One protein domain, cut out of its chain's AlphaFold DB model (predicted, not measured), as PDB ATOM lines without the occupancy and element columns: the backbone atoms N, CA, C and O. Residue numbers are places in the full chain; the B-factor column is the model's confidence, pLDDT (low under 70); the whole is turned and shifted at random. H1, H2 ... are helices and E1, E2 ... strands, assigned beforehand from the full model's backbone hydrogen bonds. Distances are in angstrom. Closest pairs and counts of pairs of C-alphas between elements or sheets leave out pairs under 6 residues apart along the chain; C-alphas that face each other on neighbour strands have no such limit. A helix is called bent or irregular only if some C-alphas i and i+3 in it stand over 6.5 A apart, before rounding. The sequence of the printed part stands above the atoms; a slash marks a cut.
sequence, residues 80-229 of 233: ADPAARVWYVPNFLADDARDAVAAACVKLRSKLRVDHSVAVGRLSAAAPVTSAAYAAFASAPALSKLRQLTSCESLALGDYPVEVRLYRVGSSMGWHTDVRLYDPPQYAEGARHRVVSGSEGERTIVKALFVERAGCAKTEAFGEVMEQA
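Overview. This is residues 80 to 229 of the 233 residues of the protein "Predicted protein" of Micromonas pusilla (strain CCMP1545) (UniProt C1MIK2). One twisted sheet, sharply bent in its long strand E4, makes a curved wall; H1 crosses over E4's first part and the strands beside it, E2 and E6. E6 runs on into E7, which pairs with E3 in a second, small sheet; H2 and H3 pack near E3, and H4 lies off by itself near the last printed residue. The printed part has 150 residues, with four named helices and seven named strands in the order E1 H1 E2 H2 H3 E3 E4 E5 E6 E7 H4; its class is mixed, helices and strands, and both sheets are antiparallel. It is compact and rounded, with a radius of gyration of the C-alphas of 15.3 A and spans of 39 by 34 by 32 A.

Arrangement. E1, residues 86 to 88, pairs with no named strand, but residues 80 to 81 pair antiparallel with its residues 86 to 87. H1, residues 95 to 111, is on the branched sheet of E2, residues 119 to 126, E4, residues 163 to 176, E5, residues 193 to 195, and E6, residues 203 to 207. Its height over the sheet is 9.0 A, and it runs across the strands, at 89 degrees to E4 on the local plane. It is only just irregular, with C-alphas 107 and 110 6.9 A apart. H2, residues 132 to 138, touches residues 97 to 104 of H1 alone, closest at the C-alphas of Val 101 and Ala 133, 4.4 A, at a steep tilt of 59 degrees, opposite ways. H3, residues 140 to 150, is close to H2 but not clearly touching, with the C-alphas of Ala 136 and Ala 142 closest at 7.2 A. E3, residues 155 to 157, and E7, residues 210 to 212, are antiparallel, with N 156 and O 211 2.9 A apart. E4 bends by 121 degrees at residue 169. E2 lies on one side of it, with N 123 and O 166 3.0 A apart; E5 and E6 lie on the other side, with N 173 and O 195 2.9 A apart, and N 165 and O 205 2.8 A apart. E4 and E5 form a hairpin. H4, residues 220 to 228, touches no helix and is not on the branched sheet. Every O i to N i+4 pair is within hydrogen-bond range in H3 and H4; in H1 11 of 13 are, and in H2 2 of 3.

Along the chain. E1, 6.9 A long, begins at C-alpha 86, (-42.342, 30.358, 1.079). H1 spans 24.8 A, E2 16.4 A, H3 15.1 A, E4 18.1 A, E6 12.7 A and H4 12.8 A; H2, E3, E5 and E7 are shorter. H4 ends at C-alpha 228, (-35.718, 23.986, 26.907).

Size, cuts and confidence. The C-alphas of Glu 200 and Gly 215, the two farthest apart, are 43.9 A apart. The printed part has no cut, and the link from E4 to E5, residues 177 to 192, is long. The mean pLDDT of the printed part is 91.9, and no printed residue is under 70.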
ATOM      1  N   ALA A  80     -41.784  34.152  -4.639       89.06
ATOM      2  CA  ALA A  80     -42.576  33.252  -3.817       89.06
ATOM      3  C   ALA A  80     -42.646  31.873  -4.464       89.06
ATOM      4  O   ALA A  80     -42.705  31.753  -5.686       89.06
ATOM      5  N   ASP A  81     -42.685  30.852  -3.621       87.06
ATOM      6  CA  ASP A  81     -43.075  29.496  -3.972       87.06
ATOM      7  C   ASP A  81     -44.377  29.188  -3.215       87.06
ATOM      8  O   ASP A  81     -44.339  28.818  -2.035       87.06
ATOM      9  N   PRO A  82     -45.547  29.392  -3.852       82.94
ATOM     10  CA  PRO A  82     -46.837  29.148  -3.215       82.94
ATOM     11  C   PRO A  82     -47.043  27.683  -2.820       82.94
ATOM     12  O   PRO A  82     -47.696  27.420  -1.812       82.94
ATOM     13  N   ALA A  83     -46.465  26.737  -3.571       83.81
ATOM     14  CA  ALA A  83     -46.572  25.312  -3.273       83.81
ATOM     15  C   ALA A  83     -45.776  24.954  -2.010       83.81
ATOM     16  O   ALA A  83     -46.260  24.204  -1.164       83.81
ATOM     17  N   ALA A  84     -44.591  25.544  -1.842       83.62
ATOM     18  CA  ALA A  84     -43.799  25.410  -0.622       83.62
ATOM     19  C   ALA A  84     -44.270  26.325   0.523       83.62
ATOM     20  O   ALA A  84     -43.799  26.166   1.651       83.62
ATOM     21  N   ARG A  85     -45.182  27.271   0.251       86.19
ATOM     22  CA  ARG A  85     -45.614  28.338   1.173       86.19
ATOM     23  C   ARG A  85     -44.429  29.168   1.683       86.19
ATOM     24  O   ARG A  85     -44.306  29.427   2.881       86.19
ATOM     25  N   VAL A  86     -43.541  29.564   0.773       88.12
ATOM     26  CA  VAL A  86     -42.342  30.358   1.079       88.12
ATOM     27  C   VAL A  86     -42.357  31.653   0.282       88.12
ATOM     28  O   VAL A  86     -42.600  31.652  -0.920       88.12
ATOM     29  N   TRP A  87     -42.036  32.760   0.949       90.75
ATOM     30  CA  TRP A  87     -41.875  34.073   0.334       90.75
ATOM     31  C   TRP A  87     -40.508  34.642   0.693       90.75
ATOM     32  O   TRP A  87     -40.082  34.599   1.847       90.75
ATOM     33  N   TYR A  88     -39.853  35.231  -0.294       92.38
ATOM     34  CA  TYR A  88     -38.710  36.102  -0.126       92.38
ATOM     35  C   TYR A  88     -39.124  37.518  -0.492       92.38
ATOM     36  O   TYR A  88     -39.587  37.783  -1.601       92.38
ATOM     37  N   VAL A  89     -38.955  38.432   0.457       94.12
ATOM     38  CA  VAL A  89     -39.326  39.833   0.293       94.12
ATOM     39  C   VAL A  89     -38.127  40.688   0.695       94.12
ATOM     40  O   VAL A  89     -37.861  40.835   1.894       94.12
ATOM     41  N   PRO A  90     -37.366  41.225  -0.273       94.38
ATOM     42  CA  PRO A  90     -36.253  42.109   0.030       94.38
ATOM     43  C   PRO A  90     -36.774  43.408   0.653       94.38
ATOM     44  O   PRO A  90     -37.899  43.833   0.389       94.38
ATOM     45  N   ASN A  91     -35.958  44.043   1.500       93.44
ATOM     46  CA  ASN A  91     -36.291  45.322   2.148       93.44
ATOM     47  C   ASN A  91     -37.664  45.308   2.862       93.44
ATOM     48  O   ASN A  91     -38.432  46.271   2.820       93.44
ATOM     49  N   PHE A  92     -37.993  44.179   3.503       95.69
ATOM     50  CA  PHE A  92     -39.280  43.981   4.171       95.69
ATOM     51  C   PHE A  92     -39.534  45.022   5.277       95.69
ATOM     52  O   PHE A  92     -40.608  45.632   5.326       95.69
ATOM     53  N   LEU A  93     -38.543  45.258   6.140       96.19
ATOM     54  CA  LEU A  93     -38.601  46.289   7.177       96.19
ATOM     55  C   LEU A  93     -38.283  47.670   6.592       96.19
ATOM     56  O   LEU A  93     -37.456  47.786   5.691       96.19
ATOM     57  N   ALA A  94     -38.916  48.709   7.142       94.50
ATOM     58  CA  ALA A  94     -38.491  50.090   6.918       94.50
ATOM     59  C   ALA A  94     -37.081  50.320   7.496       94.50
ATOM     60  O   ALA A  94     -36.633  49.551   8.349       94.50
ATOM     61  N   ASP A  95     -36.379  51.355   7.029       96.38
ATOM     62  CA  ASP A  95     -34.971  51.584   7.384       96.38
ATOM     63  C   ASP A  95     -34.747  51.728   8.896       96.38
ATOM     64  O   ASP A  95     -33.844  51.104   9.448       96.38
ATOM     65  N   ASP A  96     -35.614  52.461   9.591       96.75
ATOM     66  CA  ASP A  96     -35.557  52.645  11.044       96.75
ATOM     67  C   ASP A  96     -35.765  51.325  11.810       96.75
ATOM     68  O   ASP A  96     -35.021  50.999  12.741       96.75
ATOM     69  N   ALA A  97     -36.738  50.521  11.382       97.19
ATOM     70  CA  ALA A  97     -37.011  49.199  11.926       97.19
ATOM     71  C   ALA A  97     -35.852  48.226  11.656       97.19
ATOM     72  O   ALA A  97     -35.443  47.484  12.553       97.19
ATOM     73  N   ARG A  98     -35.284  48.246  10.444       97.19
ATOM     74  CA  ARG A  98     -34.090  47.470  10.080       97.19
ATOM     75  C   ARG A  98     -32.916  47.840  10.982       97.19
ATOM     76  O   ARG A  98     -32.269  46.945  11.527       97.19
ATOM     77  N   ASP A  99     -32.662  49.129  11.173       97.81
ATOM     78  CA  ASP A  99     -31.548  49.619  11.986       97.81
ATOM     79  C   ASP A  99     -31.732  49.249  13.465       97.81
ATOM     80  O   ASP A  99     -30.780  48.830  14.131       97.81
ATOM     81  N   ALA A 100     -32.969  49.286  13.970       97.31
ATOM     82  CA  ALA A 100     -33.303  48.796  15.303       97.31
ATOM     83  C   ALA A 100     -33.029  47.290  15.466       97.31
ATOM     84  O   ALA A 100     -32.457  46.871  16.481       97.31
ATOM     85  N   VAL A 101     -33.390  46.471  14.469       97.38
ATOM     86  CA  VAL A 101     -33.080  45.032  14.462       97.38
ATOM     87  C   VAL A 101     -31.568  44.797  14.408       97.38
ATOM     88  O   VAL A 101     -31.048  43.994  15.188       97.38
ATOM     89  N   ALA A 102     -30.837  45.525  13.562       96.94
ATOM     90  CA  ALA A 102     -29.383  45.418  13.460       96.94
ATOM     91  C   ALA A 102     -28.691  45.777  14.787       96.94
ATOM     92  O   ALA A 102     -27.861  45.013  15.293       96.94
ATOM     93  N   ALA A 103     -29.089  46.886  15.417       96.62
ATOM     94  CA  ALA A 103     -28.570  47.298  16.717       96.62
ATOM     95  C   ALA A 103     -28.869  46.264  17.818       96.62
ATOM     96  O   ALA A 103     -28.029  46.021  18.691       96.62
ATOM     97  N   ALA A 104     -30.043  45.628  17.789       95.94
ATOM     98  CA  ALA A 104     -30.369  44.550  18.717       95.94
ATOM     99  C   ALA A 104     -29.495  43.310  18.495       95.94
ATOM    100  O   ALA A 104     -29.016  42.741  19.475       95.94
ATOM    101  N   CYS A 105     -29.219  42.931  17.244       96.19
ATOM    102  CA  CYS A 105     -28.319  41.818  16.931       96.19
ATOM    103  C   CYS A 105     -26.913  42.048  17.508       96.19
ATOM    104  O   CYS A 105     -26.346  41.147  18.127       96.19
ATOM    105  N   VAL A 106     -26.380  43.270  17.392       95.88
ATOM    106  CA  VAL A 106     -25.089  43.645  17.996       95.88
ATOM    107  C   VAL A 106     -25.136  43.512  19.521       95.88
ATOM    108  O   VAL A 106     -24.265  42.877  20.114       95.88
ATOM    109  N   LYS A 107     -26.174  44.056  20.168       95.44
ATOM    110  CA  LYS A 107     -26.331  44.006  21.634       95.44
ATOM    111  C   LYS A 107     -26.500  42.581  22.166       95.44
ATOM    112  O   LYS A 107     -25.988  42.262  23.237       95.44
ATOM    113  N   LEU A 108     -27.227  41.730  21.445       95.62
ATOM    114  CA  LEU A 108     -27.509  40.352  21.848       95.62
ATOM    115  C   LEU A 108     -26.343  39.402  21.575       95.62
ATOM    116  O   LEU A 108     -26.341  38.292  22.101       95.62
ATOM    117  N   ARG A 109     -25.318  39.832  20.830       94.75
ATOM    118  CA  ARG A 109     -24.181  38.986  20.448       94.75
ATOM    119  C   ARG A 109     -23.453  38.361  21.643       94.75
ATOM    120  O   ARG A 109     -23.058  37.204  21.569       94.75
ATOM    121  N   SER A 110     -23.335  39.076  22.765       93.75
ATOM    122  CA  SER A 110     -22.745  38.550  24.012       93.75
ATOM    123  C   SER A 110     -23.666  37.591  24.785       93.75
ATOM    124  O   SER A 110     -23.218  36.844  25.661       93.75
ATOM    125  N   LYS A 111     -24.960  37.585  24.460       94.50
ATOM    126  CA  LYS A 111     -25.994  36.754  25.093       94.50
ATOM    127  C   LYS A 111     -26.333  35.499  24.296       94.50
ATOM    128  O   LYS A 111     -27.084  34.674  24.796       94.50
ATOM    129  N   LEU A 112     -25.778  35.341  23.096       94.56
ATOM    130  CA  LEU A 112     -25.959  34.142  22.288       94.56
ATOM    131  C   LEU A 112     -25.456  32.905  23.047       94.56
ATOM    132  O   LEU A 112     -24.362  32.914  23.624       94.56
ATOM    133  N   ARG A 113     -26.266  31.848  23.058       94.38
ATOM    134  CA  ARG A 113     -25.963  30.554  23.685       94.38
ATOM    135  C   ARG A 113     -26.157  29.429  22.686       94.38
ATOM    136  O   ARG A 113     -26.895  29.601  21.721       94.38
ATOM    137  N   VAL A 114     -25.470  28.312  22.914       91.00
ATOM    138  CA  VAL A 114     -25.688  27.093  22.127       91.00
ATOM    139  C   VAL A 114     -27.141  26.688  22.284       91.00
ATOM    140  O   VAL A 114     -27.665  26.670  23.395       91.00
ATOM    141  N   ASP A 115     -27.769  26.411  21.156       81.56
ATOM    142  CA  ASP A 115     -29.151  25.988  21.096       81.56
ATOM    143  C   ASP A 115     -29.251  24.465  20.989       81.56
ATOM    144  O   ASP A 115     -28.472  23.835  20.274       81.56
ATOM    145  N   HIS A 116     -30.219  23.879  21.689       76.88
ATOM    146  CA  HIS A 116     -30.499  22.444  21.669       76.88
ATOM    147  C   HIS A 116     -31.590  22.134  20.643       76.88
ATOM    148  O   HIS A 116     -32.640  21.589  20.966       76.88
ATOM    149  N   SER A 117     -31.346  22.513  19.391       82.06
ATOM    150  CA  SER A 117     -32.252  22.242  18.274       82.06
ATOM    151  C   SER A 117     -31.625  21.286  17.262       82.06
ATOM    152  O   SER A 117     -30.483  20.856  17.397       82.06
ATOM    153  N   VAL A 118     -32.358  20.999  16.184       87.81
ATOM    154  CA  VAL A 118     -31.855  20.243  15.020       87.81
ATOM    155  C   VAL A 118     -30.691  20.940  14.290       87.81
ATOM    156  O   VAL A 118     -30.179  20.419  13.300       87.81
ATOM    157  N   ALA A 119     -30.295  22.140  14.727       90.69
ATOM    158  CA  ALA A 119     -29.205  22.904  14.148       90.69
ATOM    159  C   ALA A 119     -27.854  22.560  14.769       90.69
ATOM    160  O   ALA A 119     -27.634  22.708  15.968       90.69
ATOM    161  N   VAL A 120     -26.897  22.209  13.915       92.50
ATOM    162  CA  VAL A 120     -25.502  22.024  14.306       92.50
ATOM    163  C   VAL A 120     -24.823  23.388  14.382       92.50
ATOM    164  O   VAL A 120     -24.877  24.176  13.436       92.50
ATOM    165  N   GLY A 121     -24.171  23.675  15.511       91.50
ATOM    166  CA  GLY A 121     -23.335  24.867  15.692       91.50
ATOM    167  C   GLY A 121     -24.087  26.204  15.683       91.50
ATOM    168  O   GLY A 121     -23.449  27.240  15.497       91.50
ATOM    169  N   ARG A 122     -25.418  26.206  15.833       93.25
ATOM    170  CA  ARG A 122     -26.226  27.429  15.948       93.25
ATOM    171  C   ARG A 122     -26.120  28.011  17.352       93.25
ATOM    172  O   ARG A 122     -26.192  27.281  18.339       93.25
ATOM    173  N   LEU A 123     -26.011  29.336  17.427       94.50
ATOM    174  CA  LEU A 123     -26.230  30.076  18.667       94.50
ATOM    175  C   LEU A 123     -27.511  30.901  18.576       94.50
ATOM    176  O   LEU A 123     -27.853  31.383  17.496       94.50
ATOM    177  N   SER A 124     -28.179  31.123  19.701       94.62
ATOM    178  CA  SER A 124     -29.429  31.883  19.747       94.62
ATOM    179  C   SER A 124     -29.577  32.738  21.000       94.62
ATOM    180  O   SER A 124     -29.024  32.417  22.054       94.62
ATOM    181  N   ALA A 125     -30.359  33.809  20.892       95.62
ATOM    182  CA  ALA A 125     -30.850  34.608  22.010       95.62
ATOM    183  C   ALA A 125     -32.230  35.187  21.676       95.62
ATOM    184  O   ALA A 125     -32.481  35.578  20.537       95.62
ATOM    185  N   ALA A 126     -33.101  35.316  22.675       95.44
ATOM    186  CA  ALA A 126     -34.361  36.031  22.514       95.44
ATOM    187  C   ALA A 126     -34.165  37.551  22.604       95.44
ATOM    188  O   ALA A 126     -33.482  38.065  23.496       95.44
ATOM    189  N   ALA A 127     -34.815  38.282  21.702       95.31
ATOM    190  CA  ALA A 127     -35.000  39.715  21.831       95.31
ATOM    191  C   ALA A 127     -36.026  40.002  22.944       95.31
ATOM    192  O   ALA A 127     -37.106  39.408  22.945       95.31
ATOM    193  N   PRO A 128     -35.733  40.912  23.895       94.06
ATOM    194  CA  PRO A 128     -36.706  41.307  24.908       94.06
ATOM    195  C   PRO A 128     -37.977  41.877  24.270       94.06
ATOM    196  O   PRO A 128     -37.884  42.651  23.316       94.06
ATOM    197  N   VAL A 129     -39.146  41.582  24.841       94.31
ATOM    198  CA  VAL A 129     -40.442  42.109  24.361       94.31
ATOM    199  C   VAL A 129     -40.522  43.640  24.403       94.31
ATOM    200  O   VAL A 129     -41.243  44.256  23.631       94.31
ATOM    201  N   THR A 130     -39.728  44.270  25.272       94.88
ATOM    202  CA  THR A 130     -39.596  45.730  25.390       94.88
ATOM    203  C   THR A 130     -38.581  46.334  24.414       94.88
ATOM    204  O   THR A 130     -38.347  47.540  24.433       94.88
ATOM    205  N   SER A 131     -37.920  45.519  23.586       95.31
ATOM    206  CA  SER A 131     -36.883  45.989  22.668       95.31
ATOM    207  C   SER A 131     -37.465  46.559  21.374       95.31
ATOM    208  O   SER A 131     -38.490  46.103  20.872       95.31
ATOM    209  N   ALA A 132     -36.743  47.507  20.771       95.75
ATOM    210  CA  ALA A 132     -37.106  48.066  19.469       95.75
ATOM    211  C   ALA A 132     -37.122  47.010  18.344       95.75
ATOM    212  O   ALA A 132     -37.919  47.114  17.421       95.75
ATOM    213  N   ALA A 133     -36.298  45.958  18.442       95.19
ATOM    214  CA  ALA A 133     -36.331  44.852  17.486       95.19
ATOM    215  C   ALA A 133     -37.623  44.037  17.588       95.19
ATOM    216  O   ALA A 133     -38.183  43.671  16.564       95.19
ATOM    217  N   TYR A 134     -38.129  43.791  18.800       96.38
ATOM    218  CA  TYR A 134     -39.445  43.172  18.970       96.38
ATOM    219  C   TYR A 134     -40.548  44.074  18.398       96.38
ATOM    220  O   TYR A 134     -41.376  43.626  17.604       96.38
ATOM    221  N   ALA A 135     -40.508  45.371  18.729       96.50
ATOM    222  CA  ALA A 135     -41.463  46.355  18.225       96.50
ATOM    223  C   ALA A 135     -41.468  46.453  16.688       96.50
ATOM    224  O   ALA A 135     -42.535  46.622  16.104       96.50
ATOM    225  N   ALA A 136     -40.318  46.282  16.025       97.19
ATOM    226  CA  ALA A 136     -40.218  46.277  14.565       97.19
ATOM    227  C   ALA A 136     -41.130  45.216  13.921       97.19
ATOM    228  O   ALA A 136     -41.853  45.526  12.973       97.19
ATOM    229  N   PHE A 137     -41.159  43.995  14.468       96.38
ATOM    230  CA  PHE A 137     -41.995  42.899  13.958       96.38
ATOM    231  C   PHE A 137     -43.459  42.979  14.412       96.38
ATOM    232  O   PHE A 137     -44.332  42.445  13.735       96.38
ATOM    233  N   ALA A 138     -43.738  43.662  15.524       95.19
ATOM    234  CA  ALA A 138     -45.100  43.925  15.996       95.19
ATOM    235  C   ALA A 138     -45.722  45.204  15.396       95.19
ATOM    236  O   ALA A 138     -46.872  45.530  15.690       95.19
ATOM    237  N   SER A 139     -44.965  45.956  14.592       95.50
ATOM    238  CA  SER A 139     -45.385  47.254  14.066       95.50
ATOM    239  C   SER A 139     -46.511  47.131  13.035       95.50
ATOM    240  O   SER A 139     -46.574  46.169  12.265       95.50
ATOM    241  N   ALA A 140     -47.384  48.143  12.973       95.44
ATOM    242  CA  ALA A 140     -48.465  48.186  11.987       95.44
ATOM    243  C   ALA A 140     -47.960  48.072  10.532       95.44
ATOM    244  O   ALA A 140     -48.533  47.275   9.796       95.44
ATOM    245  N   PRO A 141     -46.870  48.745  10.103       95.69
ATOM    246  CA  PRO A 141     -46.346  48.576   8.746       95.69
ATOM    247  C   PRO A 141     -45.901  47.143   8.426       95.69
ATOM    248  O   PRO A 141     -46.206  46.639   7.346       95.69
ATOM    249  N   ALA A 142     -45.205  46.471   9.352       95.25
ATOM    250  CA  ALA A 142     -44.765  45.090   9.151       95.25
ATOM    251  C   ALA A 142     -45.960  44.129   9.069       95.25
ATOM    252  O   ALA A 142     -46.027  43.297   8.162       95.25
ATOM    253  N   LEU A 143     -46.931  44.282   9.974       95.44
ATOM    254  CA  LEU A 143     -48.144  43.469   9.979       95.44
ATOM    255  C   LEU A 143     -48.991  43.703   8.726       95.44
ATOM    256  O   LEU A 143     -49.422  42.730   8.121       95.44
ATOM    257  N   SER A 144     -49.178  44.947   8.280       95.31
ATOM    258  CA  SER A 144     -49.921  45.241   7.048       95.31
ATOM    259  C   SER A 144     -49.287  44.580   5.823       95.31
ATOM    260  O   SER A 144     -49.997  43.954   5.039       95.31
ATOM    261  N   LYS A 145     -47.951  44.637   5.683       94.94
ATOM    262  CA  LYS A 145     -47.244  43.936   4.596       94.94
ATOM    263  C   LYS A 145     -47.454  42.423   4.668       94.94
ATOM    264  O   LYS A 145     -47.741  41.804   3.648       94.94
ATOM    265  N   LEU A 146     -47.335  41.822   5.855       93.56
ATOM    266  CA  LEU A 146     -47.565  40.383   6.031       93.56
ATOM    267  C   LEU A 146     -48.997  39.995   5.673       93.56
ATOM    268  O   LEU A 146     -49.184  39.061   4.904       93.56
ATOM    269  N   ARG A 147     -49.997  40.719   6.176       94.00
ATOM    270  CA  ARG A 147     -51.418  40.461   5.892       94.00
ATOM    271  C   ARG A 147     -51.707  40.516   4.398       94.00
ATOM    272  O   ARG A 147     -52.315  39.594   3.869       94.00
ATOM    273  N   GLN A 148     -51.156  41.510   3.700       92.94
ATOM    274  CA  GLN A 148     -51.272  41.615   2.246       92.94
ATOM    275  C   GLN A 148     -50.632  40.419   1.520       92.94
ATOM    276  O   GLN A 148     -51.256  39.838   0.637       92.94
ATOM    277  N   LEU A 149     -49.407  40.034   1.895       90.38
ATOM    278  CA  LEU A 149     -48.680  38.920   1.266       90.38
ATOM    279  C   LEU A 149     -49.352  37.561   1.484       90.38
ATOM    280  O   LEU A 149     -49.219  36.661   0.660       90.38
ATOM    281  N   THR A 150     -50.031  37.412   2.617       88.00
ATOM    282  CA  THR A 150     -50.576  36.139   3.100       88.00
ATOM    283  C   THR A 150     -52.085  36.010   2.932       88.00
ATOM    284  O   THR A 150     -52.622  34.925   3.158       88.00
ATOM    285  N   SER A 151     -52.758  37.113   2.592       90.25
ATOM    286  CA  SER A 151     -54.218  37.256   2.583       90.25
ATOM    287  C   SER A 151     -54.890  36.892   3.917       90.25
ATOM    288  O   SER A 151     -56.051  36.494   3.941       90.25
ATOM    289  N   CYS A 152     -54.168  37.018   5.037       89.56
ATOM    290  CA  CYS A 152     -54.664  36.706   6.377       89.56
ATOM    291  C   CYS A 152     -54.700  37.977   7.234       89.56
ATOM    292  O   CYS A 152     -53.696  38.364   7.827       89.56
ATOM    293  N   GLU A 153     -55.863  38.629   7.309       91.50
ATOM    294  CA  GLU A 153     -56.066  39.927   7.984       91.50
ATOM    295  C   GLU A 153     -55.867  39.884   9.510       91.50
ATOM    296  O   GLU A 153     -55.520  40.876  10.155       91.50
ATOM    297  N   SER A 154     -56.061  38.712  10.099       91.94
ATOM    298  CA  SER A 154     -56.017  38.433  11.534       91.94
ATOM    299  C   SER A 154     -54.607  38.109  12.048       91.94
ATOM    300  O   SER A 154     -54.451  37.844  13.244       91.94
ATOM    301  N   LEU A 155     -53.568  38.159  11.198       92.75
ATOM    302  CA  LEU A 155     -52.191  37.888  11.620       92.75
ATOM    303  C   LEU A 155     -51.717  38.842  12.716       92.75
ATOM    304  O   LEU A 155     -51.875  40.067  12.636       92.75
ATOM    305  N   ALA A 156     -51.062  38.262  13.713       93.69
ATOM    306  CA  ALA A 156     -50.363  38.950  14.779       93.69
ATOM    307  C   ALA A 156     -49.039  38.243  15.087       93.69
ATOM    308  O   ALA A 156     -48.844  37.071  14.764       93.69
ATOM    309  N   LEU A 157     -48.122  38.968  15.724       94.75
ATOM    310  CA  LEU A 157     -46.919  38.363  16.283       94.75
ATOM    311  C   LEU A 157     -47.326  37.402  17.410       94.75
ATOM    312  O   LEU A 157     -48.110  37.775  18.283       94.75
ATOM    313  N   GLY A 158     -46.827  36.172  17.360       93.00
ATOM    314  CA  GLY A 158     -47.072  35.160  18.377       93.00
ATOM    315  C   GLY A 158     -46.267  35.402  19.654       93.00
ATOM    316  O   GLY A 158     -45.315  36.176  19.688       93.00
ATOM    317  N   ASP A 159     -46.640  34.679  20.705       92.19
ATOM    318  CA  ASP A 159     -45.940  34.667  21.998       92.19
ATOM    319  C   ASP A 159     -44.567  33.974  21.974       92.19
ATOM    320  O   ASP A 159     -43.805  34.077  22.939       92.19
ATOM    321  N   TYR A 160     -44.246  33.227  20.913       91.44
ATOM    322  CA  TYR A 160     -42.912  32.665  20.752       91.44
ATOM    323  C   TYR A 160     -41.905  33.810  20.562       91.44
ATOM    324  O   TYR A 160     -42.150  34.695  19.737       91.44
ATOM    325  N   PRO A 161     -40.771  33.825  21.288       92.06
ATOM    326  CA  PRO A 161     -39.856  34.955  21.250       92.06
ATOM    327  C   PRO A 161     -39.342  35.268  19.844       92.06
ATOM    328  O   PRO A 161     -39.009  34.369  19.071       92.06
ATOM    329  N   VAL A 162     -39.177  36.561  19.555       96.00
ATOM    330  CA  VAL A 162     -38.349  36.995  18.425       96.00
ATOM    331  C   VAL A 162     -36.909  36.583  18.727       96.00
ATOM    332  O   VAL A 162     -36.311  37.045  19.697       96.00
ATOM    333  N   GLU A 163     -36.355  35.695  17.915       94.50
ATOM    334  CA  GLU A 163     -35.098  35.009  18.188       94.50
ATOM    335  C   GLU A 163     -34.004  35.484  17.233       94.50
ATOM    336  O   GLU A 163     -34.140  35.391  16.014       94.50
ATOM    337  N   VAL A 164     -32.883  35.950  17.779       95.56
ATOM    338  CA  VAL A 164     -31.663  36.206  17.013       95.56
ATOM    339  C   VAL A 164     -30.841  34.928  16.981       95.56
ATOM    340  O   VAL A 164     -30.422  34.432  18.024       95.56
ATOM    341  N   ARG A 165     -30.583  34.422  15.779       94.44
ATOM    342  CA  ARG A 165     -29.823  33.204  15.497       94.44
ATOM    343  C   ARG A 165     -28.525  33.551  14.786       94.44
ATOM    344  O   ARG A 165     -28.546  34.272  13.793       94.44
ATOM    345  N   LEU A 166     -27.414  32.995  15.252       94.44
ATOM    346  CA  LEU A 166     -26.105  33.100  14.615       94.44
ATOM    347  C   LEU A 166     -25.662  31.726  14.112       94.44
ATOM    348  O   LEU A 166     -25.561  30.774  14.886       94.44
ATOM    349  N   TYR A 167     -25.358  31.659  12.821       94.00
ATOM    350  CA  TYR A 167     -24.743  30.514  12.161       94.00
ATOM    351  C   TYR A 167     -23.310  30.893  11.789       94.00
ATOM    352  O   TYR A 167     -23.091  31.856  11.051       94.00
ATOM    353  N   ARG A 168     -22.336  30.160  12.325       93.56
ATOM    354  CA  ARG A 168     -20.915  30.306  11.993       93.56
ATOM    355  C   ARG A 168     -20.559  29.382  10.829       93.56
ATOM    356  O   ARG A 168     -21.372  28.560  10.407       93.56
ATOM    357  N   VAL A 169     -19.330  29.495  10.329       94.44
ATOM    358  CA  VAL A 169     -18.769  28.511   9.392       94.44
ATOM    359  C   VAL A 169     -18.971  27.097   9.947       94.44
ATOM    360  O   VAL A 169     -18.716  26.835  11.123       94.44
ATOM    361  N   GLY A 170     -19.478  26.203   9.097       92.25
ATOM    362  CA  GLY A 170     -19.812  24.823   9.457       92.25
ATOM    363  C   GLY A 170     -21.195  24.615  10.088       92.25
ATOM    364  O   GLY A 170     -21.689  23.487  10.056       92.25
ATOM    365  N   SER A 171     -21.875  25.656  10.587       93.94
ATOM    366  CA  SER A 171     -23.237  25.505  11.118       93.94
ATOM    367  C   SER A 171     -24.209  25.050  10.024       93.94
ATOM    368  O   SER A 171     -24.150  25.542   8.898       93.94
ATOM    369  N   SER A 172     -25.121  24.132  10.339       93.56
ATOM    370  CA  SER A 172     -26.065  23.570   9.362       93.56
ATOM    371  C   SER A 172     -27.351  23.060  10.002       93.56
ATOM    372  O   SER A 172     -27.443  22.905  11.218       93.56
ATOM    373  N   MET A 173     -28.355  22.809   9.167       93.25
ATOM    374  CA  MET A 173     -29.601  22.131   9.516       93.25
ATOM    375  C   MET A 173     -30.017  21.265   8.333       93.25
ATOM    376  O   MET A 173     -30.058  21.762   7.207       93.25
ATOM    377  N   GLY A 174     -30.364  20.001   8.585       93.31
ATOM    378  CA  GLY A 174     -31.000  19.148   7.581       93.31
ATOM    379  C   GLY A 174     -32.376  19.676   7.157       93.31
ATOM    380  O   GLY A 174     -32.901  20.633   7.730       93.31
ATOM    381  N   TRP A 175     -32.975  19.048   6.145       93.50
ATOM    382  CA  TRP A 175     -34.368  19.326   5.793       93.50
ATOM    383  C   TRP A 175     -35.288  18.978   6.960       93.50
ATOM    384  O   TRP A 175     -35.322  17.828   7.390       93.50
ATOM    385  N   HIS A 176     -36.061  19.949   7.423       91.81
ATOM    386  CA  HIS A 176     -37.009  19.778   8.519       91.81
ATOM    387  C   HIS A 176     -38.194  20.730   8.350       91.81
ATOM    388  O   HIS A 176     -38.163  21.643   7.521       91.81
ATOM    389  N   THR A 177     -39.238  20.494   9.132       90.81
ATOM    390  CA  THR A 177     -40.340  21.430   9.362       90.81
ATOM    391  C   THR A 177     -40.189  22.022  10.756       90.81
ATOM    392  O   THR A 177     -39.643  21.378  11.654       90.81
ATOM    393  N   ASP A 178     -40.667  23.246  10.951       90.25
ATOM    394  CA  ASP A 178     -40.758  23.805  12.297       90.25
ATOM    395  C   ASP A 178     -41.751  23.004  13.155       90.25
ATOM    396  O   ASP A 178     -42.741  22.474  12.650       90.25
ATOM    397  N   VAL A 179     -41.490  22.944  14.464       91.06
ATOM    398  CA  VAL A 179     -42.415  22.361  15.449       91.06
ATOM    399  C   VAL A 179     -43.705  23.174  15.455       91.06
ATOM    400  O   VAL A 179     -43.647  24.399  15.549       91.06
ATOM    401  N   ARG A 180     -44.867  22.522  15.381       93.88
ATOM    402  CA  ARG A 180     -46.167  23.182  15.545       93.88
ATOM    403  C   ARG A 180     -46.306  23.666  16.986       93.88
ATOM    404  O   ARG A 180     -46.351  22.857  17.903       93.88
ATOM    405  N   LEU A 181     -46.357  24.980  17.182       94.19
ATOM    406  CA  LEU A 181     -46.422  25.590  18.511       94.19
ATOM    407  C   LEU A 181     -47.841  26.041  18.878       94.19
ATOM    408  O   LEU A 181     -48.148  26.197  20.060       94.19
ATOM    409  N   TYR A 182     -48.708  26.205  17.882       95.12
ATOM    410  CA  TYR A 182     -50.047  26.761  18.039       95.12
ATOM    411  C   TYR A 182     -51.133  25.901  17.381       95.12
ATOM    412  O   TYR A 182     -50.848  25.071  16.512       95.12
ATOM    413  N   ASP A 183     -52.380  26.119  17.794       92.56
ATOM    414  CA  ASP A 183     -53.586  25.599  17.155       92.56
ATOM    415  C   ASP A 183     -54.651  26.710  16.985       92.56
ATOM    416  O   ASP A 183     -55.143  27.195  18.002       92.56
ATOM    417  N   PRO A 184     -54.998  27.150  15.757       91.38
ATOM    418  CA  PRO A 184     -54.413  26.729  14.487       91.38
ATOM    419  C   PRO A 184     -52.904  27.012  14.421       91.38
ATOM    420  O   PRO A 184     -52.376  27.856  15.153       91.38
ATOM    421  N   PRO A 185     -52.182  26.269  13.573       89.50
ATOM    422  CA  PRO A 185     -50.734  26.341  13.488       89.50
ATOM    423  C   PRO A 185     -50.249  27.722  13.056       89.50
ATOM    424  O   PRO A 185     -50.941  28.472  12.364       89.50
ATOM    425  N   GLN A 186     -49.015  28.048  13.435       90.75
ATOM    426  CA  GLN A 186     -48.387  29.279  12.976       90.75
ATOM    427  C   GLN A 186     -48.316  29.381  11.447       90.75
ATOM    428  O   GLN A 186     -48.262  28.376  10.733       90.75
ATOM    429  N   TYR A 187     -48.273  30.613  10.936       84.25
ATOM    430  CA  TYR A 187     -48.250  30.838   9.495       84.25
ATOM    431  C   TYR A 187     -47.010  30.195   8.846       84.25
ATOM    432  O   TYR A 187     -45.924  30.205   9.424       84.25
ATOM    433  N   ALA A 188     -47.189  29.647   7.637       76.75
ATOM    434  CA  ALA A 188     -46.215  28.817   6.911       76.75
ATOM    435  C   ALA A 188     -45.878  27.452   7.560       76.75
ATOM    436  O   ALA A 188     -44.829  26.871   7.280       76.75
ATOM    437  N   GLU A 189     -46.775  26.889   8.380       78.69
ATOM    438  CA  GLU A 189     -46.637  25.502   8.847       78.69
ATOM    439  C   GLU A 189     -46.474  24.509   7.681       78.69
ATOM    440  O   GLU A 189     -47.108  24.631   6.628       78.69
ATOM    441  N   GLY A 190     -45.602  23.518   7.882       79.69
ATOM    442  CA  GLY A 190     -45.312  22.469   6.909       79.69
ATOM    443  C   GLY A 190     -44.268  22.866   5.866       79.69
ATOM    444  O   GLY A 190     -43.746  21.986   5.179       79.69
ATOM    445  N   ALA A 191     -43.892  24.150   5.781       86.38
ATOM    446  CA  ALA A 191     -42.811  24.598   4.914       86.38
ATOM    447  C   ALA A 191     -41.488  23.938   5.337       86.38
ATOM    448  O   ALA A 191     -40.952  24.164   6.432       86.38
ATOM    449  N   ARG A 192     -40.956  23.091   4.453       89.31
ATOM    450  CA  ARG A 192     -39.673  22.429   4.676       89.31
ATOM    451  C   ARG A 192     -38.550  23.399   4.376       89.31
ATOM    452  O   ARG A 192     -38.514  24.012   3.314       89.31
ATOM    453  N   HIS A 193     -37.593  23.483   5.282       89.31
ATOM    454  CA  HIS A 193     -36.412  24.305   5.085       89.31
ATOM    455  C   HIS A 193     -35.165  23.610   5.625       89.31
ATOM    456  O   HIS A 193     -35.229  22.625   6.364       89.31
ATOM    457  N   ARG A 194     -34.006  24.106   5.198       91.25
ATOM    458  CA  ARG A 194     -32.690  23.654   5.649       91.25
ATOM    459  C   ARG A 194     -31.738  24.838   5.729       91.25
ATOM    460  O   ARG A 194     -31.942  25.847   5.058       91.25
ATOM    461  N   VAL A 195     -30.665  24.684   6.493       87.44
ATOM    462  CA  VAL A 195     -29.543  25.627   6.500       87.44
ATOM    463  C   VAL A 195     -28.329  24.884   5.978       87.44
ATOM    464  O   VAL A 195     -27.834  23.955   6.610       87.44
ATOM    465  N   VAL A 196     -27.869  25.282   4.798       88.19
ATOM    466  CA  VAL A 196     -26.627  24.775   4.211       88.19
ATOM    467  C   VAL A 196     -25.433  25.462   4.865       88.19
ATOM    468  O   VAL A 196     -25.477  26.671   5.106       88.19
ATOM    469  N   SER A 197     -24.382  24.687   5.145       87.44
ATOM    470  CA  SER A 197     -23.143  25.206   5.723       87.44
ATOM    471  C   SER A 197     -22.544  26.297   4.846       87.44
ATOM    472  O   SER A 197     -22.334  26.099   3.651       87.44
ATOM    473  N   GLY A 198     -22.246  27.442   5.458       83.75
ATOM    474  CA  GLY A 198     -21.390  28.450   4.843       83.75
ATOM    475  C   GLY A 198     -19.924  28.029   4.924       83.75
ATOM    476  O   GLY A 198     -19.504  27.462   5.938       83.75
ATOM    477  N   SER A 199     -19.158  28.323   3.874       83.12
ATOM    478  CA  SER A 199     -17.696  28.184   3.853       83.12
ATOM    479  C   SER A 199     -16.982  29.393   4.462       83.12
ATOM    480  O   SER A 199     -15.858  29.259   4.933       83.12
ATOM    481  N   GLU A 200     -17.633  30.559   4.488       87.12
ATOM    482  CA  GLU A 200     -17.054  31.822   4.944       87.12
ATOM    483  C   GLU A 200     -18.060  32.668   5.735       87.12
ATOM    484  O   GLU A 200     -19.275  32.577   5.544       87.12
ATOM    485  N   GLY A 201     -17.522  33.522   6.610       89.75
ATOM    486  CA  GLY A 201     -18.286  34.510   7.366       89.75
ATOM    487  C   GLY A 201     -19.233  33.928   8.417       89.75
ATOM    488  O   GLY A 201     -19.131  32.782   8.854       89.75
ATOM    489  N   GLU A 202     -20.162  34.768   8.861       90.88
ATOM    490  CA  GLU A 202     -21.242  34.386   9.764       90.88
ATOM    491  C   GLU A 202     -22.572  34.900   9.212       90.88
ATOM    492  O   GLU A 202     -22.640  35.980   8.621       90.88
ATOM    493  N   ARG A 203     -23.650  34.153   9.452       91.75
ATOM    494  CA  ARG A 203     -25.010  34.551   9.090       91.75
ATOM    495  C   ARG A 203     -25.827  34.800  10.347       91.75
ATOM    496  O   ARG A 203     -25.995  33.899  11.167       91.75
ATOM    497  N   THR A 204     -26.374  36.005  10.465       93.25
ATOM    498  CA  THR A 204     -27.366  36.327  11.496       93.25
ATOM    499  C   THR A 204     -28.761  36.274  10.885       93.25
ATOM    500  O   THR A 204     -28.998  36.869   9.838       93.25
ATOM    501  N   ILE A 205     -29.674  35.550  11.525       93.62
ATOM    502  CA  ILE A 205     -31.085  35.452  11.140       93.62
ATOM    503  C   ILE A 205     -31.920  35.889  12.334       93.62
ATOM    504  O   ILE A 205     -31.659  35.449  13.450       93.62
ATOM    505  N   VAL A 206     -32.939  36.711  12.105       95.75
ATOM    506  CA  VAL A 206     -33.941  37.014  13.129       95.75
ATOM    507  C   VAL A 206     -35.221  36.278  12.777       95.75
ATOM    508  O   VAL A 206     -35.797  36.511  11.717       95.75
ATOM    509  N   LYS A 207     -35.636  35.352  13.642       94.31
ATOM    510  CA  LYS A 207     -36.880  34.602  13.491       94.31
ATOM    511  C   LYS A 207     -37.966  35.273  14.318       94.31
ATOM    512  O   LYS A 207     -37.820  35.429  15.524       94.31
ATOM    513  N   ALA A 208     -39.062  35.621  13.665       95.25
ATOM    514  CA  ALA A 208     -40.311  36.019  14.297       95.25
ATOM    515  C   ALA A 208     -41.398  35.055  13.824       95.25
ATOM    516  O   ALA A 208     -41.338  34.549  12.703       95.25
ATOM    517  N   LEU A 209     -42.356  34.764  14.694       94.12
ATOM    518  CA  LEU A 209     -43.343  33.722  14.464       94.12
ATOM    519  C   LEU A 209     -44.724  34.362  14.568       94.12
ATOM    520  O   LEU A 209     -45.027  35.010  15.564       94.12
ATOM    521  N   PHE A 210     -45.517  34.247  13.506       94.31
ATOM    522  CA  PHE A 210     -46.807  34.919  13.381       94.31
ATOM    523  C   PHE A 210     -47.936  33.898  13.414       94.31
ATOM    524  O   PHE A 210     -47.813  32.796  12.874       94.31
ATOM    525  N   VAL A 211     -49.032  34.279  14.054       94.12
ATOM    526  CA  VAL A 211     -50.209  33.438  14.256       94.12
ATOM    527  C   VAL A 211     -51.460  34.204  13.868       94.12
ATOM    528  O   VAL A 211     -51.502  35.434  13.945       94.12
ATOM    529  N   GLU A 212     -52.491  33.475  13.475       91.44
ATOM    530  CA  GLU A 212     -53.825  34.041  13.365       91.44
ATOM    531  C   GLU A 212     -54.364  34.331  14.771       91.44
ATOM    532  O   GLU A 212     -54.436  33.444  15.614       91.44
ATOM    533  N   ARG A 213     -54.685  35.593  15.074       82.00
ATOM    534  CA  ARG A 213     -54.997  36.011  16.451       82.00
ATOM    535  C   ARG A 213     -56.300  35.412  16.988       82.00
ATOM    536  O   ARG A 213     -56.436  35.241  18.198       82.00
ATOM    537  N   ALA A 214     -57.273  35.149  16.121       76.38
ATOM    538  CA  ALA A 214     -58.562  34.610  16.527       76.38
ATOM    539  C   ALA A 214     -58.453  33.096  16.763       76.38
ATOM    540  O   ALA A 214     -58.094  32.353  15.859       76.38
ATOM    541  N   GLY A 215     -58.770  32.641  17.979       72.75
ATOM    542  CA  GLY A 215     -58.892  31.209  18.285       72.75
ATOM    543  C   GLY A 215     -57.576  30.441  18.433       72.75
ATOM    544  O   GLY A 215     -57.614  29.222  18.527       72.75
ATOM    545  N   CYS A 216     -56.432  31.127  18.481       86.94
ATOM    546  CA  CYS A 216     -55.126  30.489  18.605       86.94
ATOM    547  C   CYS A 216     -54.803  30.073  20.049       86.94
ATOM    548  O   CYS A 216     -54.679  30.910  20.947       86.94
ATOM    549  N   ALA A 217     -54.646  28.767  20.258       92.31
ATOM    550  CA  ALA A 217     -54.216  28.141  21.500       92.31
ATOM    551  C   ALA A 217     -52.750  27.692  21.413       92.31
ATOM    552  O   ALA A 217     -52.257  27.297  20.359       92.31
ATOM    553  N   LYS A 218     -52.039  27.734  22.541       95.31
ATOM    554  CA  LYS A 218     -50.690  27.160  22.657       95.31
ATOM    555  C   LYS A 218     -50.798  25.647  22.791       95.31
ATOM    556  O   LYS A 218     -51.594  25.159  23.587       95.31
ATOM    557  N   THR A 219     -49.977  24.927  22.042       95.56
ATOM    558  CA  THR A 219     -49.852  23.465  22.159       95.56
ATOM    559  C   THR A 219     -48.983  23.075  23.359       95.56
ATOM    560  O   THR A 219     -48.274  23.916  23.914       95.56
ATOM    561  N   GLU A 220     -48.971  21.795  23.730       95.88
ATOM    562  CA  GLU A 220     -48.032  21.251  24.726       95.88
ATOM    563  C   GLU A 220     -46.567  21.503  24.328       95.88
ATOM    564  O   GLU A 220     -45.776  22.003  25.129       95.88
ATOM    565  N   ALA A 221     -46.250  21.319  23.041       93.81
ATOM    566  CA  ALA A 221     -44.928  21.589  22.480       93.81
ATOM    567  C   ALA A 221     -44.473  23.049  22.673       93.81
ATOM    568  O   ALA A 221     -43.276  23.317  22.774       93.81
ATOM    569  N   PHE A 222     -45.400  24.015  22.763       94.56
ATOM    570  CA  PHE A 222     -45.044  25.391  23.121       94.56
ATOM    571  C   PHE A 222     -44.391  25.452  24.504       94.56
ATOM    572  O   PHE A 222     -43.368  26.116  24.666       94.56
ATOM    573  N   GLY A 223     -44.969  24.769  25.496       93.12
ATOM    574  CA  GLY A 223     -44.432  24.707  26.854       93.12
ATOM    575  C   GLY A 223     -43.040  24.083  26.875       93.12
ATOM    576  O   GLY A 223     -42.091  24.720  27.332       93.12
ATOM    577  N   GLU A 224     -42.905  22.901  26.271       92.25
ATOM    578  CA  GLU A 224     -41.645  22.151  26.211       92.25
ATOM    579  C   GLU A 224     -40.511  22.963  25.571       92.25
ATOM    580  O   GLU A 224     -39.422  23.093  26.137       92.25
ATOM    581  N   VAL A 225     -40.769  23.572  24.408       90.69
ATOM    582  CA  VAL A 225     -39.762  24.389  23.715       90.69
ATOM    583  C   VAL A 225     -39.389  25.606  24.557       90.69
ATOM    584  O   VAL A 225     -38.217  25.984  24.616       90.69
ATOM    585  N   MET A 226     -40.357  26.232  25.230       90.44
ATOM    586  CA  MET A 226     -40.077  27.386  26.077       90.44
ATOM    587  C   MET A 226     -39.255  27.022  27.316       90.44
ATOM    588  O   MET A 226     -38.452  27.854  27.733       90.44
ATOM    589  N   GLU A 227     -39.412  25.829  27.888       88.69
ATOM    590  CA  GLU A 227     -38.620  25.333  29.024       88.69
ATOM    591  C   GLU A 227     -37.187  24.952  28.634       88.69
ATOM    592  O   GLU A 227     -36.234  25.179  29.387       88.69
ATOM    593  N   GLN A 228     -37.018  24.399  27.435       86.19
ATOM    594  CA  GLN A 228     -35.718  23.986  26.907       86.19
ATOM    595  C   GLN A 228     -34.932  25.142  26.277       86.19
ATOM    596  O   GLN A 228     -33.741  24.996  25.994       86.19
ATOM    597  N   ALA A 229     -35.575  26.297  26.084       83.81
ATOM    598  CA  ALA A 229     -34.993  27.441  25.406       83.81
ATOM    599  C   ALA A 229     -33.666  27.895  26.056       83.81
ATOM    600  O   ALA A 229     -33.630  28.233  27.247       83.81
TER     601      ALA A 229